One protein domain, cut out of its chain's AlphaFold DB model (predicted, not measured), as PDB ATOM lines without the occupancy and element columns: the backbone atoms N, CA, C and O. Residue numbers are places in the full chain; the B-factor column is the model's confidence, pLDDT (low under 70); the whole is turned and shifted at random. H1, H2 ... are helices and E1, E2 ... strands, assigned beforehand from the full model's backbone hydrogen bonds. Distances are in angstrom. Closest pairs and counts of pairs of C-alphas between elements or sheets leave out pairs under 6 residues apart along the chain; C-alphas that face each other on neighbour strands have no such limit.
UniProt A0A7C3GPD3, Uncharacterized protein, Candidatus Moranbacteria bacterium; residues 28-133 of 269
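Overview. This is residues 28 to 133 of the 269 residues of an uncharacterized protein of Candidatus Moranbacteria bacterium (UniProt A0A7C3GPD3). A strongly twisted wall of four antiparallel strands, in the order E1, E4, E2, E3, has helix H1 packed along one face at its E3 side. H2 packs crosswise on H1, away from the sheet, and H3 grazes the sheet with residues 61 to 65. The printed part has 106 residues with three named helices followed by four named strands; the class is mixed, with under half of the residues in named elements. It is compact and rounded, with a radius of gyration of the C-alphas of 13.3 A and spans of 36 by 31 by 25 A.

Along the chain. The strands are E1, residues 73 to 75, 6.6 A; E2, 85 to 89, 13.0 A; E3, 100 to 104, 12.6 A; and E4, 127 to 132, 13.6 A, ending at C-alpha 132 (-11.289, -75.777, -17.480). H1, residues 28 to 36, 12.3 A, begins at C-alpha 28 (-0.277, -86.000, -21.802). H2 is residues 41 to 50, 14.2 A, and H3 is 61 to 68, 10.6 A.

Arrangement. In the hairpin E2 and E3, N 87 and O 102 are 2.8 A apart. Between E4 and E2, N 88 and O 129 are 2.8 A apart; between E1 and E4, N 130 and O 75 are 2.8 A apart. H1 is on the sheet at a height of 8.3 A, over E3 and only just not over E2, on which 2 of its C-alphas fall; its closest C-alphas to E3 are Tyr 29 and Phe 101, 5.3 A. H1 and H2 touch, about perpendicular at 81 degrees, closest at the C-alphas of Ala 34 and Pro 41, 5.3 A. H2 and H3 are close but not clearly touching, with the C-alphas of Leu 48 and Val 64 7.5 A apart. In H1, H2 and H3 every O i to N i+4 pair is within hydrogen-bond range.

Size, cuts and confidence. The C-alphas of Gly 69 and Lys 94 are the two farthest apart, 37.1 A. The printed part has no cut. The link E3 to E4, residues 105 to 126, is long. Residue 81 is under pLDDT 70; the mean of the printed part is 95.4.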
ATOM      1  N   CYS A  28       0.856 -86.497 -20.999       98.25
ATOM      2  CA  CYS A  28      -0.277 -86.000 -21.802       98.25
ATOM      3  C   CYS A  28      -0.951 -84.784 -21.160       98.25
ATOM      4  O   CYS A  28      -1.202 -83.772 -21.823       98.25
ATOM      5  N   TYR A  29      -1.140 -84.821 -19.838       98.56
ATOM      6  CA  TYR A  29      -1.745 -83.709 -19.115       98.56
ATOM      7  C   TYR A  29      -0.831 -82.478 -19.060       98.56
ATOM      8  O   TYR A  29      -1.261 -81.374 -19.390       98.56
ATOM      9  N   LEU A  30       0.452 -82.670 -18.732       98.75
ATOM     10  CA  LEU A  30       1.457 -81.601 -18.746       98.75
ATOM     11  C   LEU A  30       1.536 -80.927 -20.121       98.75
ATOM     12  O   LEU A  30       1.555 -79.702 -20.213       98.75
ATOM     13  N   THR A  31       1.593 -81.727 -21.183       98.75
ATOM     14  CA  THR A  31       1.737 -81.247 -22.560       98.75
ATOM     15  C   THR A  31       0.486 -80.490 -23.000       98.75
ATOM     16  O   THR A  31       0.600 -79.435 -23.620       98.75
ATOM     17  N   SER A  32      -0.700 -80.946 -22.590       98.69
ATOM     18  CA  SER A  32      -1.954 -80.218 -22.806       98.69
ATOM     19  C   SER A  32      -1.965 -78.862 -22.087       98.69
ATOM     20  O   SER A  32      -2.268 -77.844 -22.704       98.69
ATOM     21  N   ILE A  33      -1.529 -78.793 -20.822       98.50
ATOM     22  CA  ILE A  33      -1.365 -77.514 -20.101       98.50
ATOM     23  C   ILE A  33      -0.350 -76.610 -20.825       98.50
ATOM     24  O   ILE A  33      -0.564 -75.404 -20.952       98.50
ATOM     25  N   ALA A  34       0.739 -77.185 -21.339       98.44
ATOM     26  CA  ALA A  34       1.768 -76.464 -22.082       98.44
ATOM     27  C   ALA A  34       1.203 -75.810 -23.352       98.44
ATOM     28  O   ALA A  34       1.437 -74.623 -23.582       98.44
ATOM     29  N   MET A  35       0.400 -76.545 -24.127       98.38
ATOM     30  CA  MET A  35      -0.309 -76.011 -25.294       98.38
ATOM     31  C   MET A  35      -1.266 -74.886 -24.894       98.38
ATOM     32  O   MET A  35      -1.210 -73.800 -25.473       98.38
ATOM     33  N   LEU A  36      -2.073 -75.112 -23.853       96.62
ATOM     34  CA  LEU A  36      -3.087 -74.168 -23.390       96.62
ATOM     35  C   LEU A  36      -2.491 -72.814 -22.964       96.62
ATOM     36  O   LEU A  36      -3.052 -71.767 -23.277       96.62
ATOM     37  N   PHE A  37      -1.336 -72.818 -22.291       96.19
ATOM     38  CA  PHE A  37      -0.653 -71.599 -21.830       96.19
ATOM     39  C   PHE A  37       0.501 -71.137 -22.734       96.19
ATOM     40  O   PHE A  37       1.256 -70.234 -22.361       96.19
ATOM     41  N   GLY A  38       0.677 -71.751 -23.908       95.56
ATOM     42  CA  GLY A  38       1.728 -71.378 -24.858       95.56
ATOM     43  C   GLY A  38       3.151 -71.552 -24.315       95.56
ATOM     44  O   GLY A  38       4.038 -70.756 -24.622       95.56
ATOM     45  N   LYS A  39       3.394 -72.572 -23.487       97.56
ATOM     46  CA  LYS A  39       4.711 -72.893 -22.916       97.56
ATOM     47  C   LYS A  39       5.272 -74.166 -23.537       97.56
ATOM     48  O   LYS A  39       4.524 -75.049 -23.927       97.56
ATOM     49  N   ARG A  40       6.600 -74.282 -23.607       98.00
ATOM     50  CA  ARG A  40       7.257 -75.529 -24.027       98.00
ATOM     51  C   ARG A  40       7.135 -76.580 -22.905       98.00
ATOM     52  O   ARG A  40       7.338 -76.191 -21.751       98.00
ATOM     53  N   PRO A  41       6.839 -77.867 -23.185       98.62
ATOM     54  CA  PRO A  41       6.535 -78.852 -22.137       98.62
ATOM     55  C   PRO A  41       7.622 -79.030 -21.071       98.62
ATOM     56  O   PRO A  41       7.312 -79.051 -19.883       98.62
ATOM     57  N   ASP A  42       8.902 -79.082 -21.452       98.62
ATOM     58  CA  ASP A  42      10.008 -79.171 -20.490       98.62
ATOM     59  C   ASP A  42      10.123 -77.929 -19.604       98.62
ATOM     60  O   ASP A  42      10.271 -78.039 -18.390       98.62
ATOM     61  N   LYS A  43      10.008 -76.739 -20.199       98.19
ATOM     62  CA  LYS A  43      10.080 -75.476 -19.461       98.19
ATOM     63  C   LYS A  43       8.893 -75.316 -18.519       98.19
ATOM     64  O   LYS A  43       9.071 -74.817 -17.410       98.19
ATOM     65  N   LEU A  44       7.706 -75.771 -18.927       98.25
ATOM     66  CA  LEU A  44       6.548 -75.824 -18.044       98.25
ATOM     67  C   LEU A  44       6.769 -76.827 -16.905       98.25
ATOM     68  O   LEU A  44       6.517 -76.477 -15.759       98.25
ATOM     69  N   ASN A  45       7.279 -78.027 -17.185       98.62
ATOM     70  CA  ASN A  45       7.600 -79.019 -16.156       98.62
ATOM     71  C   ASN A  45       8.544 -78.433 -15.095       98.62
ATOM     72  O   ASN A  45       8.266 -78.515 -13.902       98.62
ATOM     73  N   ASP A  46       9.632 -77.787 -15.522       97.75
ATOM     74  CA  ASP A  46      10.601 -77.146 -14.626       97.75
ATOM     75  C   ASP A  46       9.977 -75.993 -13.831       97.75
ATOM     76  O   ASP A  46      10.205 -75.859 -12.628       97.75
ATOM     77  N   PHE A  47       9.140 -75.179 -14.477       95.88
ATOM     78  CA  PHE A  47       8.386 -74.123 -13.810       95.88
ATOM     79  C   PHE A  47       7.442 -74.680 -12.737       95.88
ATOM     80  O   PHE A  47       7.451 -74.192 -11.609       95.88
ATOM     81  N   LEU A  48       6.676 -75.724 -13.046       97.38
ATOM     82  CA  LEU A  48       5.730 -76.339 -12.120       97.38
ATOM     83  C   LEU A  48       6.431 -77.073 -10.967       97.38
ATOM     84  O   LEU A  48       5.953 -76.991  -9.837       97.38
ATOM     85  N   LYS A  49       7.591 -77.702 -11.204       95.94
ATOM     86  CA  LYS A  49       8.445 -78.277 -10.145       95.94
ATOM     87  C   LYS A  49       8.977 -77.204  -9.194       95.94
ATOM     88  O   LYS A  49       8.880 -77.362  -7.985       95.94
ATOM     89  N   ARG A  50       9.482 -76.078  -9.707       94.12
ATOM     90  CA  ARG A  50       9.933 -74.953  -8.860       94.12
ATOM     91  C   ARG A  50       8.796 -74.263  -8.111       94.12
ATOM     92  O   ARG A  50       9.045 -73.515  -7.181       94.12
ATOM     93  N   ASN A  51       7.556 -74.496  -8.529       91.56
ATOM     94  CA  ASN A  51       6.367 -73.939  -7.901       91.56
ATOM     95  C   ASN A  51       5.504 -74.998  -7.207       91.56
ATOM     96  O   ASN A  51       4.391 -74.666  -6.813       91.56
ATOM     97  N   TYR A  52       6.010 -76.223  -7.003       95.12
ATOM     98  CA  TYR A  52       5.400 -77.257  -6.150       95.12
ATOM     99  C   TYR A  52       3.973 -77.585  -6.567       95.12
ATOM    100  O   TYR A  52       3.093 -77.821  -5.743       95.12
ATOM    101  N   ALA A  53       3.749 -77.565  -7.878       96.62
ATOM    102  CA  ALA A  53       2.491 -77.927  -8.511       96.62
ATOM    103  C   ALA A  53       2.435 -79.421  -8.870       96.62
ATOM    104  O   ALA A  53       1.650 -79.812  -9.729       96.62
ATOM    105  N   PHE A  54       3.263 -80.247  -8.222       97.69
ATOM    106  CA  PHE A  54       3.308 -81.692  -8.416       97.69
ATOM    107  C   PHE A  54       3.225 -82.451  -7.088       97.69
ATOM    108  O   PHE A  54       3.834 -82.049  -6.097       97.69
ATOM    109  N   LYS A  55       2.557 -83.607  -7.113       95.25
ATOM    110  CA  LYS A  55       2.678 -84.693  -6.130       95.25
ATOM    111  C   LYS A  55       3.098 -85.957  -6.885       95.25
ATOM    112  O   LYS A  55       2.278 -86.596  -7.541       95.25
ATOM    113  N   GLY A  56       4.393 -86.276  -6.872       96.69
ATOM    114  CA  GLY A  56       4.966 -87.274  -7.786       96.69
ATOM    115  C   GLY A  56       4.831 -86.822  -9.246       96.69
ATOM    116  O   GLY A  56       5.380 -85.786  -9.619       96.69
ATOM    117  N   ALA A  57       4.088 -87.582 -10.056       96.81
ATOM    118  CA  ALA A  57       3.752 -87.233 -11.443       96.81
ATOM    119  C   ALA A  57       2.441 -86.432 -11.575       96.81
ATOM    120  O   ALA A  57       2.157 -85.881 -12.638       96.81
ATOM    121  N   LEU A  58       1.629 -86.376 -10.513       96.88
ATOM    122  CA  LEU A  58       0.299 -85.773 -10.549       96.88
ATOM    123  C   LEU A  58       0.394 -84.251 -10.447       96.88
ATOM    124  O   LEU A  58       1.035 -83.736  -9.533       96.88
ATOM    125  N   ILE A  59      -0.268 -83.539 -11.359       98.38
ATOM    126  CA  ILE A  59      -0.292 -82.070 -11.395       98.38
ATOM    127  C   ILE A  59      -1.436 -81.528 -10.532       98.38
ATOM    128  O   ILE A  59      -2.606 -81.844 -10.763       98.38
ATOM    129  N   ASP A  60      -1.115 -80.628  -9.602       98.00
ATOM    130  CA  ASP A  60      -2.106 -79.844  -8.863       98.00
ATOM    131  C   ASP A  60      -2.660 -78.719  -9.749       98.00
ATOM    132  O   ASP A  60      -2.084 -77.637  -9.886       98.00
ATOM    133  N   SER A  61      -3.817 -78.977 -10.351       97.88
ATOM    134  CA  SER A  61      -4.430 -78.070 -11.328       97.88
ATOM    135  C   SER A  61      -4.927 -76.758 -10.716       97.88
ATOM    136  O   SER A  61      -4.865 -75.721 -11.376       97.88
ATOM    137  N   LYS A  62      -5.352 -76.761  -9.443       96.31
ATOM    138  CA  LYS A  62      -5.734 -75.524  -8.739       96.31
ATOM    139  C   LYS A  62      -4.516 -74.624  -8.570       96.31
ATOM    140  O   LYS A  62      -4.594 -73.413  -8.783       96.31
ATOM    141  N   ARG A  63      -3.368 -75.220  -8.237       96.00
ATOM    142  CA  ARG A  63      -2.105 -74.491  -8.127       96.00
ATOM    143  C   ARG A  63      -1.614 -73.979  -9.477       96.00
ATOM    144  O   ARG A  63      -1.197 -72.826  -9.544       96.00
ATOM    145  N   VAL A  64      -1.728 -74.772 -10.547       96.50
ATOM    146  CA  VAL A  64      -1.449 -74.300 -11.917       96.50
ATOM    147  C   VAL A  64      -2.296 -73.071 -12.245       96.50
ATOM    148  O   VAL A  64      -1.739 -72.041 -12.614       96.50
ATOM    149  N   ALA A  65      -3.613 -73.122 -12.036       95.88
ATOM    150  CA  ALA A  65      -4.484 -71.980 -12.311       95.88
ATOM    151  C   ALA A  65      -4.082 -70.726 -11.520       95.88
ATOM    152  O   ALA A  65      -3.930 -69.651 -12.099       95.88
ATOM    153  N   LYS A  66      -3.762 -70.868 -10.225       92.19
ATOM    154  CA  LYS A  66      -3.251 -69.757  -9.405       92.19
ATOM    155  C   LYS A  66      -1.962 -69.142  -9.969       92.19
ATOM    156  O   LYS A  66      -1.838 -67.918  -9.979       92.19
ATOM    157  N   LEU A  67      -1.017 -69.963 -10.437       92.25
ATOM    158  CA  LEU A  67       0.249 -69.497 -11.027       92.25
ATOM    159  C   LEU A  67       0.032 -68.704 -12.322       92.25
ATOM    160  O   LEU A  67       0.756 -67.744 -12.574       92.25
ATOM    161  N   PHE A  68      -0.975 -69.074 -13.113       92.38
ATOM    162  CA  PHE A  68      -1.322 -68.391 -14.362       92.38
ATOM    163  C   PHE A  68      -2.390 -67.298 -14.197       92.38
ATOM    164  O   PHE A  68      -2.751 -66.647 -15.175       92.38
ATOM    165  N   GLY A  69      -2.864 -67.045 -12.972       90.50
ATOM    166  CA  GLY A  69      -3.894 -66.038 -12.707       90.50
ATOM    167  C   GLY A  69      -5.257 -66.391 -13.304       90.50
ATOM    168  O   GLY A  69      -6.007 -65.495 -13.692       90.50
ATOM    169  N   THR A  70      -5.566 -67.683 -13.396       92.12
ATOM    170  CA  THR A  70      -6.835 -68.194 -13.909       92.12
ATOM    171  C   THR A  70      -7.630 -68.926 -12.830       92.12
ATOM    172  O   THR A  70      -7.145 -69.168 -11.724       92.12
ATOM    173  N   GLU A  71      -8.871 -69.280 -13.153       92.06
ATOM    174  CA  GLU A  71      -9.677 -70.207 -12.355       92.06
ATOM    175  C   GLU A  71      -9.464 -71.637 -12.853       92.06
ATOM    176  O   GLU A  71      -9.082 -71.839 -14.004       92.06
ATOM    177  N   TYR A  72      -9.704 -72.624 -11.989       94.88
ATOM    178  CA  TYR A  72      -9.738 -74.032 -12.374       94.88
ATOM    179  C   TYR A  72     -11.063 -74.659 -11.966       94.88
ATOM    180  O   TYR A  72     -11.459 -74.565 -10.802       94.88
ATOM    181  N   SER A  73     -11.697 -75.369 -12.893       94.38
ATOM    182  CA  SER A  73     -12.825 -76.242 -12.593       94.38
ATOM    183  C   SER A  73     -12.714 -77.575 -13.330       94.38
ATOM    184  O   SER A  73     -12.116 -77.695 -14.402       94.38
ATOM    185  N   ARG A  74     -13.295 -78.610 -12.720       95.75
ATOM    186  CA  ARG A  74     -13.509 -79.916 -13.341       95.75
ATOM    187  C   ARG A  74     -15.007 -80.129 -13.474       95.75
ATOM    188  O   ARG A  74     -15.734 -79.909 -12.513       95.75
ATOM    189  N   THR A  75     -15.451 -80.572 -14.641       94.81
ATOM    190  CA  THR A  75     -16.864 -80.862 -14.911       94.81
ATOM    191  C   THR A  75     -16.986 -82.025 -15.886       94.81
ATOM    192  O   THR A  75     -16.073 -82.256 -16.677       94.81
ATOM    193  N   THR A  76     -18.082 -82.773 -15.815       95.06
ATOM    194  CA  THR A  76     -18.448 -83.824 -16.779       95.06
ATOM    195  C   THR A  76     -19.356 -83.290 -17.885       95.06
ATOM    196  O   THR A  76     -19.350 -83.817 -18.992       95.06
ATOM    197  N   ALA A  77     -20.088 -82.202 -17.631       90.25
ATOM    198  CA  ALA A  77     -20.915 -81.550 -18.637       90.25
ATOM    199  C   ALA A  77     -20.042 -80.799 -19.646       90.25
ATOM    200  O   ALA A  77     -19.087 -80.130 -19.244       90.25
ATOM    201  N   ASN A  78     -20.386 -80.873 -20.939       83.31
ATOM    202  CA  ASN A  78     -19.721 -80.091 -21.980       83.31
ATOM    203  C   ASN A  78     -19.955 -78.597 -21.719       83.31
ATOM    204  O   ASN A  78     -21.083 -78.114 -21.848       83.31
ATOM    205  N   PRO A  79     -18.925 -77.834 -21.349       76.94
ATOM    206  CA  PRO A  79     -19.055 -76.398 -21.203       76.94
ATOM    207  C   PRO A  79     -19.235 -75.873 -22.621       76.94
ATOM    208  O   PRO A  79     -18.427 -76.165 -23.487       76.94
ATOM    209  N   LYS A  80     -20.311 -75.155 -22.921       76.50
ATOM    210  CA  LYS A  80     -20.481 -74.526 -24.239       76.50
ATOM    211  C   LYS A  80     -19.377 -73.461 -24.380       76.50
ATOM    212  O   LYS A  80     -19.457 -72.437 -23.702       76.50
ATOM    213  N   ARG A  81     -18.292 -73.717 -25.135       69.06
ATOM    214  CA  ARG A  81     -17.040 -72.924 -25.009       69.06
ATOM    215  C   ARG A  81     -16.767 -71.974 -26.157       69.06
ATOM    216  O   ARG A  81     -16.995 -72.282 -27.316       69.06
ATOM    217  N   LYS A  82     -16.138 -70.854 -25.792       86.31
ATOM    218  CA  LYS A  82     -15.506 -69.887 -26.703       86.31
ATOM    219  C   LYS A  82     -13.981 -70.053 -26.796       86.31
ATOM    220  O   LYS A  82     -13.342 -69.334 -27.552       86.31
ATOM    221  N   TYR A  83     -13.382 -70.946 -26.003       91.25
ATOM    222  CA  TYR A  83     -11.928 -71.121 -25.909       91.25
ATOM    223  C   TYR A  83     -11.523 -72.598 -25.728       91.25
ATOM    224  O   TYR A  83     -12.347 -73.397 -25.275       91.25
ATOM    225  N   PRO A  84     -10.277 -72.968 -26.095       95.31
ATOM    226  CA  PRO A  84      -9.749 -74.322 -25.939       95.31
ATOM    227  C   PRO A  84      -9.635 -74.756 -24.485       95.31
ATOM    228  O   PRO A  84      -9.343 -73.944 -23.607       95.31
ATOM    229  N   VAL A  85      -9.792 -76.053 -24.237       96.19
ATOM    230  CA  VAL A  85      -9.752 -76.645 -22.892       96.19
ATOM    231  C   VAL A  85      -9.109 -78.018 -22.915       96.19
ATOM    232  O   VAL A  85      -8.906 -78.584 -23.983       96.19
ATOM    233  N   ILE A  86      -8.807 -78.574 -21.745       98.06
ATOM    234  CA  ILE A  86      -8.267 -79.930 -21.670       98.06
ATOM    235  C   ILE A  86      -9.423 -80.894 -21.395       98.06
ATOM    236  O   ILE A  86     -10.171 -80.719 -20.432       98.06
ATOM    237  N   ALA A  87      -9.576 -81.902 -22.242       98.06
ATOM    238  CA  ALA A  87     -10.541 -82.980 -22.087       98.06
ATOM    239  C   ALA A  87      -9.833 -84.260 -21.626       98.06
ATOM    240  O   ALA A  87      -8.665 -84.493 -21.934       98.06
ATOM    241  N   GLU A  88     -10.548 -85.066 -20.852       98.31
ATOM    242  CA  GLU A  88     -10.149 -86.391 -20.392       98.31
ATOM    243  C   GLU A  88     -10.927 -87.442 -21.183       98.31
ATOM    244  O   GLU A  88     -12.145 -87.330 -21.312       98.31
ATOM    245  N   THR A  89     -10.246 -88.472 -21.674       98.12
ATOM    246  CA  THR A  89     -10.859 -89.610 -22.370       98.12
ATOM    247  C   THR A  89     -10.386 -90.935 -21.793       98.12
ATOM    248  O   THR A  89      -9.291 -91.040 -21.235       98.12
ATOM    249  N   ASP A  90     -11.216 -91.956 -21.971       97.56
ATOM    250  CA  ASP A  90     -10.913 -93.358 -21.721       97.56
ATOM    251  C   ASP A  90     -10.667 -94.174 -22.999       97.56
ATOM    252  O   ASP A  90     -10.583 -95.400 -22.934       97.56
ATOM    253  N   HIS A  91     -10.492 -93.513 -24.149       96.81
ATOM    254  CA  HIS A  91     -10.263 -94.153 -25.449       96.81
ATOM    255  C   HIS A  91      -9.158 -95.228 -25.421       96.81
ATOM    256  O   HIS A  91      -9.275 -96.275 -26.057       96.81
ATOM    257  N   TYR A  92      -8.106 -95.013 -24.626       95.06
ATOM    258  CA  TYR A  92      -6.957 -95.915 -24.518       95.06
ATOM    259  C   TYR A  92      -7.055 -96.948 -23.385       95.06
ATOM    260  O   TYR A  92      -6.100 -97.696 -23.164       95.06
ATOM    261  N   ARG A  93      -8.200 -97.064 -22.694       95.19
ATOM    262  CA  ARG A  93      -8.365 -97.986 -21.555       95.19
ATOM    263  C   ARG A  93      -8.071 -99.440 -21.930       95.19
ATOM    264  O   ARG A  93      -7.403-100.132 -21.170       95.19
ATOM    265  N   LYS A  94      -8.491 -99.878 -23.125       94.06
ATOM    266  CA  LYS A  94      -8.221-101.233 -23.652       94.06
ATOM    267  C   LYS A  94      -6.729-101.520 -23.880       94.06
ATOM    268  O   LYS A  94      -6.341-102.676 -23.930       94.06
ATOM    269  N   HIS A  95      -5.903-100.480 -23.976       91.25
ATOM    270  CA  HIS A  95      -4.452-100.569 -24.152       91.25
ATOM    271  C   HIS A  95      -3.690-100.396 -22.825       91.25
ATOM    272  O   HIS A  95      -2.492-100.128 -22.834       91.25
ATOM    273  N   GLY A  96      -4.377-100.483 -21.679       91.19
ATOM    274  CA  GLY A  96      -3.766-100.338 -20.354       91.19
ATOM    275  C   GLY A  96      -3.576 -98.891 -19.883       91.19
ATOM    276  O   GLY A  96      -3.020 -98.673 -18.809       91.19
ATOM    277  N   PHE A  97      -4.065 -97.896 -20.632       90.56
ATOM    278  CA  PHE A  97      -4.011 -96.482 -20.243       90.56
ATOM    279  C   PHE A  97      -5.412 -96.000 -19.854       90.56
ATOM    280  O   PHE A  97      -6.167 -95.532 -20.710       90.56
ATOM    281  N   PRO A  98      -5.808 -96.118 -18.571       90.25
ATOM    282  CA  PRO A  98      -7.186 -95.865 -18.147       90.25
ATOM    283  C   PRO A  98      -7.617 -94.400 -18.290       90.25
ATOM    284  O   PRO A  98      -8.815 -94.121 -18.280       90.25
ATOM    285  N   GLN A  99      -6.653 -93.483 -18.410       94.81
ATOM    286  CA  GLN A  99      -6.870 -92.046 -18.485       94.81
ATOM    287  C   GLN A  99      -5.907 -91.417 -19.493       94.81
ATOM    288  O   GLN A  99      -4.697 -91.630 -19.425       94.81
ATOM    289  N   HIS A 100      -6.444 -90.588 -20.387       97.94
ATOM    290  CA  HIS A 100      -5.666 -89.770 -21.314       97.94
ATOM    291  C   HIS A 100      -6.222 -88.349 -21.396       97.94
ATOM    292  O   HIS A 100      -7.416 -88.130 -21.194       97.94
ATOM    293  N   PHE A 101      -5.352 -87.381 -21.688       98.56
ATOM    294  CA  PHE A 101      -5.705 -85.966 -21.766       98.56
ATOM    295  C   PHE A 101      -5.286 -85.359 -23.097       98.56
ATOM    296  O   PHE A 101      -4.175 -85.590 -23.569       98.56
ATOM    297  N   PHE A 102      -6.155 -84.520 -23.647       98.62
ATOM    298  CA  PHE A 102      -5.952 -83.839 -24.922       98.62
ATOM    299  C   PHE A 102      -6.605 -82.452 -24.903       98.62
ATOM    300  O   PHE A 102      -7.369 -82.130 -23.991       98.62
ATOM    301  N   ILE A 103      -6.312 -81.611 -25.895       98.25
ATOM    302  CA  ILE A 103      -6.970 -80.307 -26.041       98.25
ATOM    303  C   ILE A 103      -8.230 -80.464 -26.887       98.25
ATOM    304  O   ILE A 103      -8.153 -80.965 -28.003       98.25
ATOM    305  N   LEU A 104      -9.366 -79.981 -26.390       97.62
ATOM    306  CA  LEU A 104     -10.587 -79.797 -27.168       97.62
ATOM    307  C   LEU A 104     -10.724 -78.317 -27.545       97.62
ATOM    308  O   LEU A 104     -10.698 -77.439 -26.678       97.62
ATOM    309  N   LEU A 105     -10.840 -78.047 -28.840       96.25
ATOM    310  CA  LEU A 105     -11.018 -76.715 -29.408       96.25
ATOM    311  C   LEU A 105     -12.500 -76.287 -29.380       96.25
ATOM    312  O   LEU A 105     -13.383 -77.138 -29.257       96.25
ATOM    313  N   PRO A 106     -12.798 -74.978 -29.506       94.38
ATOM    314  CA  PRO A 106     -14.177 -74.474 -29.504       94.38
ATOM    315  C   PRO A 106     -15.072 -75.060 -30.599       94.38
ATOM    316  O   PRO A 106     -16.274 -75.182 -30.403       94.38
ATOM    317  N   ASP A 107     -14.485 -75.436 -31.735       94.62
ATOM    318  CA  ASP A 107     -15.173 -76.041 -32.880       94.62
ATOM    319  C   ASP A 107     -15.357 -77.565 -32.746       94.62
ATOM    320  O   ASP A 107     -15.771 -78.229 -33.692       94.62
ATOM    321  N   GLY A 108     -15.031 -78.136 -31.582       94.88
ATOM    322  CA  GLY A 108     -15.169 -79.565 -31.307       94.88
ATOM    323  C   GLY A 108     -14.018 -80.429 -31.825       94.88
ATOM    324  O   GLY A 108     -14.000 -81.629 -31.547       94.88
ATOM    325  N   ARG A 109     -13.027 -79.857 -32.524       97.50
ATOM    326  CA  ARG A 109     -11.819 -80.596 -32.915       97.50
ATOM    327  C   ARG A 109     -10.915 -80.866 -31.718       97.50
ATOM    328  O   ARG A 109     -10.863 -80.090 -30.763       97.50
ATOM    329  N   ARG A 110     -10.156 -81.955 -31.782       98.00
ATOM    330  CA  ARG A 110      -9.153 -82.330 -30.783       98.00
ATOM    331  C   ARG A 110      -7.736 -82.008 -31.248       98.00
ATOM    332  O   ARG A 110      -7.471 -81.966 -32.443       98.00
ATOM    333  N   VAL A 111      -6.819 -81.868 -30.300       98.62
ATOM    334  CA  VAL A 111      -5.370 -81.921 -30.526       98.62
ATOM    335  C   VAL A 111      -4.772 -82.855 -29.482       98.62
ATOM    336  O   VAL A 111      -4.841 -82.559 -28.283       98.62
ATOM    337  N   ASP A 112      -4.205 -83.978 -29.922       98.50
ATOM    338  CA  ASP A 112      -3.699 -85.019 -29.031       98.50
ATOM    339  C   ASP A 112      -2.177 -84.887 -28.810       98.50
ATOM    340  O   ASP A 112      -1.398 -84.938 -29.763       98.50
ATOM    341  N   PRO A 113      -1.701 -84.729 -27.560       98.19
ATOM    342  CA  PRO A 113      -0.268 -84.694 -27.278       98.19
ATOM    343  C   PRO A 113       0.466 -86.018 -27.566       98.19
ATOM    344  O   PRO A 113       1.697 -86.012 -27.593       98.19
ATOM    345  N   LEU A 114      -0.223 -87.149 -27.759       97.12
ATOM    346  CA  LEU A 114       0.398 -88.420 -28.155       97.12
ATOM    347  C   LEU A 114       0.754 -88.493 -29.641       97.12
ATOM    348  O   LEU A 114       1.558 -89.362 -30.011       97.12
ATOM    349  N   ASP A 115       0.207 -87.607 -30.469       97.62
ATOM    350  CA  ASP A 115       0.537 -87.567 -31.888       97.62
ATOM    351  C   ASP A 115       1.998 -87.127 -32.064       97.62
ATOM    352  O   ASP A 115       2.464 -86.230 -31.354       97.62
ATOM    353  N   PRO A 116       2.767 -87.725 -32.991       95.50
ATOM    354  CA  PRO A 116       4.114 -87.246 -33.310       95.50
ATOM    355  C   PRO A 116       4.112 -85.796 -33.817       95.50
ATOM    356  O   PRO A 116       5.002 -85.016 -33.480       95.50
ATOM    357  N   THR A 117       3.072 -85.426 -34.567       97.19
ATOM    358  CA  THR A 117       2.852 -84.088 -35.135       97.19
ATOM    359  C   THR A 117       1.438 -83.594 -34.805       97.19
ATOM    360  O   THR A 117       0.564 -83.623 -35.675       97.19
ATOM    361  N   PRO A 118       1.177 -83.162 -33.556       97.94
ATOM    362  CA  PRO A 118      -0.166 -82.800 -33.124       97.94
ATOM    363  C   PRO A 118      -0.751 -81.660 -33.951       97.94
ATOM    364  O   PRO A 118      -0.118 -80.617 -34.145       97.94
ATOM    365  N   ARG A 119      -1.985 -81.855 -34.403       98.00
ATOM    366  CA  ARG A 119      -2.754 -80.905 -35.208       98.00
ATOM    367  C   ARG A 119      -4.246 -81.021 -34.871       98.00
ATOM    368  O   ARG A 119      -4.643 -82.011 -34.266       98.00
ATOM    369  N   PRO A 120      -5.071 -80.021 -35.216       98.38
ATOM    370  CA  PRO A 120      -6.516 -80.106 -35.038       98.38
ATOM    371  C   PRO A 120      -7.131 -81.198 -35.912       98.38
ATOM    372  O   PRO A 120      -7.004 -81.151 -37.133       98.38
ATOM    373  N   GLU A 121      -7.845 -82.131 -35.294       98.31
ATOM    374  CA  GLU A 121      -8.507 -83.255 -35.964       98.31
ATOM    375  C   GLU A 121      -9.938 -83.438 -35.454       98.31
ATOM    376  O   GLU A 121     -10.302 -82.932 -34.391       98.31
ATOM    377  N   TYR A 122     -10.767 -84.170 -36.197       97.94
ATOM    378  CA  TYR A 122     -12.099 -84.540 -35.722       97.94
ATOM    379  C   TYR A 122     -12.002 -85.338 -34.413       97.94
ATOM    380  O   TYR A 122     -11.193 -86.261 -34.287       97.94
ATOM    381  N   ASN A 123     -12.817 -84.981 -33.419       97.31
ATOM    382  CA  ASN A 123     -12.812 -85.684 -32.146       97.31
ATOM    383  C   ASN A 123     -13.652 -86.967 -32.221       97.31
ATOM    384  O   ASN A 123     -14.875 -86.915 -32.146       97.31
ATOM    385  N   ASN A 124     -12.985 -88.119 -32.278       97.06
ATOM    386  CA  ASN A 124     -13.618 -89.437 -32.152       97.06
ATOM    387  C   ASN A 124     -13.459 -90.057 -30.744       97.06
ATOM    388  O   ASN A 124     -13.694 -91.251 -30.561       97.06
ATOM    389  N   TYR A 125     -13.036 -89.271 -29.747       97.44
ATOM    390  CA  TYR A 125     -12.892 -89.738 -28.370       97.44
ATOM    391  C   TYR A 125     -14.170 -89.548 -27.558       97.44
ATOM    392  O   TYR A 125     -14.772 -88.471 -27.567       97.44
ATOM    393  N   ASN A 126     -14.506 -90.567 -26.763       96.75
ATOM    394  CA  ASN A 126     -15.455 -90.435 -25.665       96.75
ATOM    395  C   ASN A 126     -14.855 -89.530 -24.581       96.75
ATOM    396  O   ASN A 126     -13.772 -89.815 -24.063       96.75
ATOM    397  N   ILE A 127     -15.531 -88.430 -24.250       97.69
ATOM    398  CA  ILE A 127     -15.044 -87.478 -23.250       97.69
ATOM    399  C   ILE A 127     -15.652 -87.816 -21.894       97.69
ATOM    400  O   ILE A 127     -16.858 -87.723 -21.700       97.69
ATOM    401  N   VAL A 128     -14.790 -88.150 -20.937       97.81
ATOM    402  CA  VAL A 128     -15.166 -88.507 -19.564       97.81
ATOM    403  C   VAL A 128     -15.371 -87.257 -18.718       97.81
ATOM    404  O   VAL A 128     -16.312 -87.156 -17.933       97.81
ATOM    405  N   SER A 129     -14.459 -86.294 -18.828       97.94
ATOM    406  CA  SER A 129     -14.592 -85.024 -18.126       97.94
ATOM    407  C   SER A 129     -13.693 -83.957 -18.728       97.94
ATOM    408  O   SER A 129     -12.901 -84.204 -19.633       97.94
ATOM    409  N   TYR A 130     -13.796 -82.753 -18.192       97.38
ATOM    410  CA  TYR A 130     -13.068 -81.598 -18.663       97.38
ATOM    411  C   TYR A 130     -12.284 -80.931 -17.539       97.38
ATOM    412  O   TYR A 130     -12.648 -81.013 -16.364       97.38
ATOM    413  N   ARG A 131     -11.200 -80.258 -17.911       96.94
ATOM    414  CA  ARG A 131     -10.354 -79.424 -17.059       96.94
ATOM    415  C   ARG A 131     -10.362 -78.026 -17.660       96.94
ATOM    416  O   ARG A 131      -9.755 -77.773 -18.701       96.94
ATOM    417  N   ASP A 132     -11.128 -77.149 -17.036       94.44
ATOM    418  CA  ASP A 132     -11.289 -75.777 -17.480       94.44
ATOM    419  C   ASP A 132     -10.332 -74.875 -16.704       94.44
ATOM    420  O   ASP A 132     -10.326 -74.899 -15.476       94.44
ATOM    421  N   PHE A 133      -9.529 -74.095 -17.428       93.50
ATOM    422  CA  PHE A 133      -8.638 -73.085 -16.860       93.50
ATOM    423  C   PHE A 133      -9.147 -71.653 -17.098       93.50
ATOM    424  O   PHE A 133      -8.359 -70.713 -17.081       93.50
TER     425      PHE A 133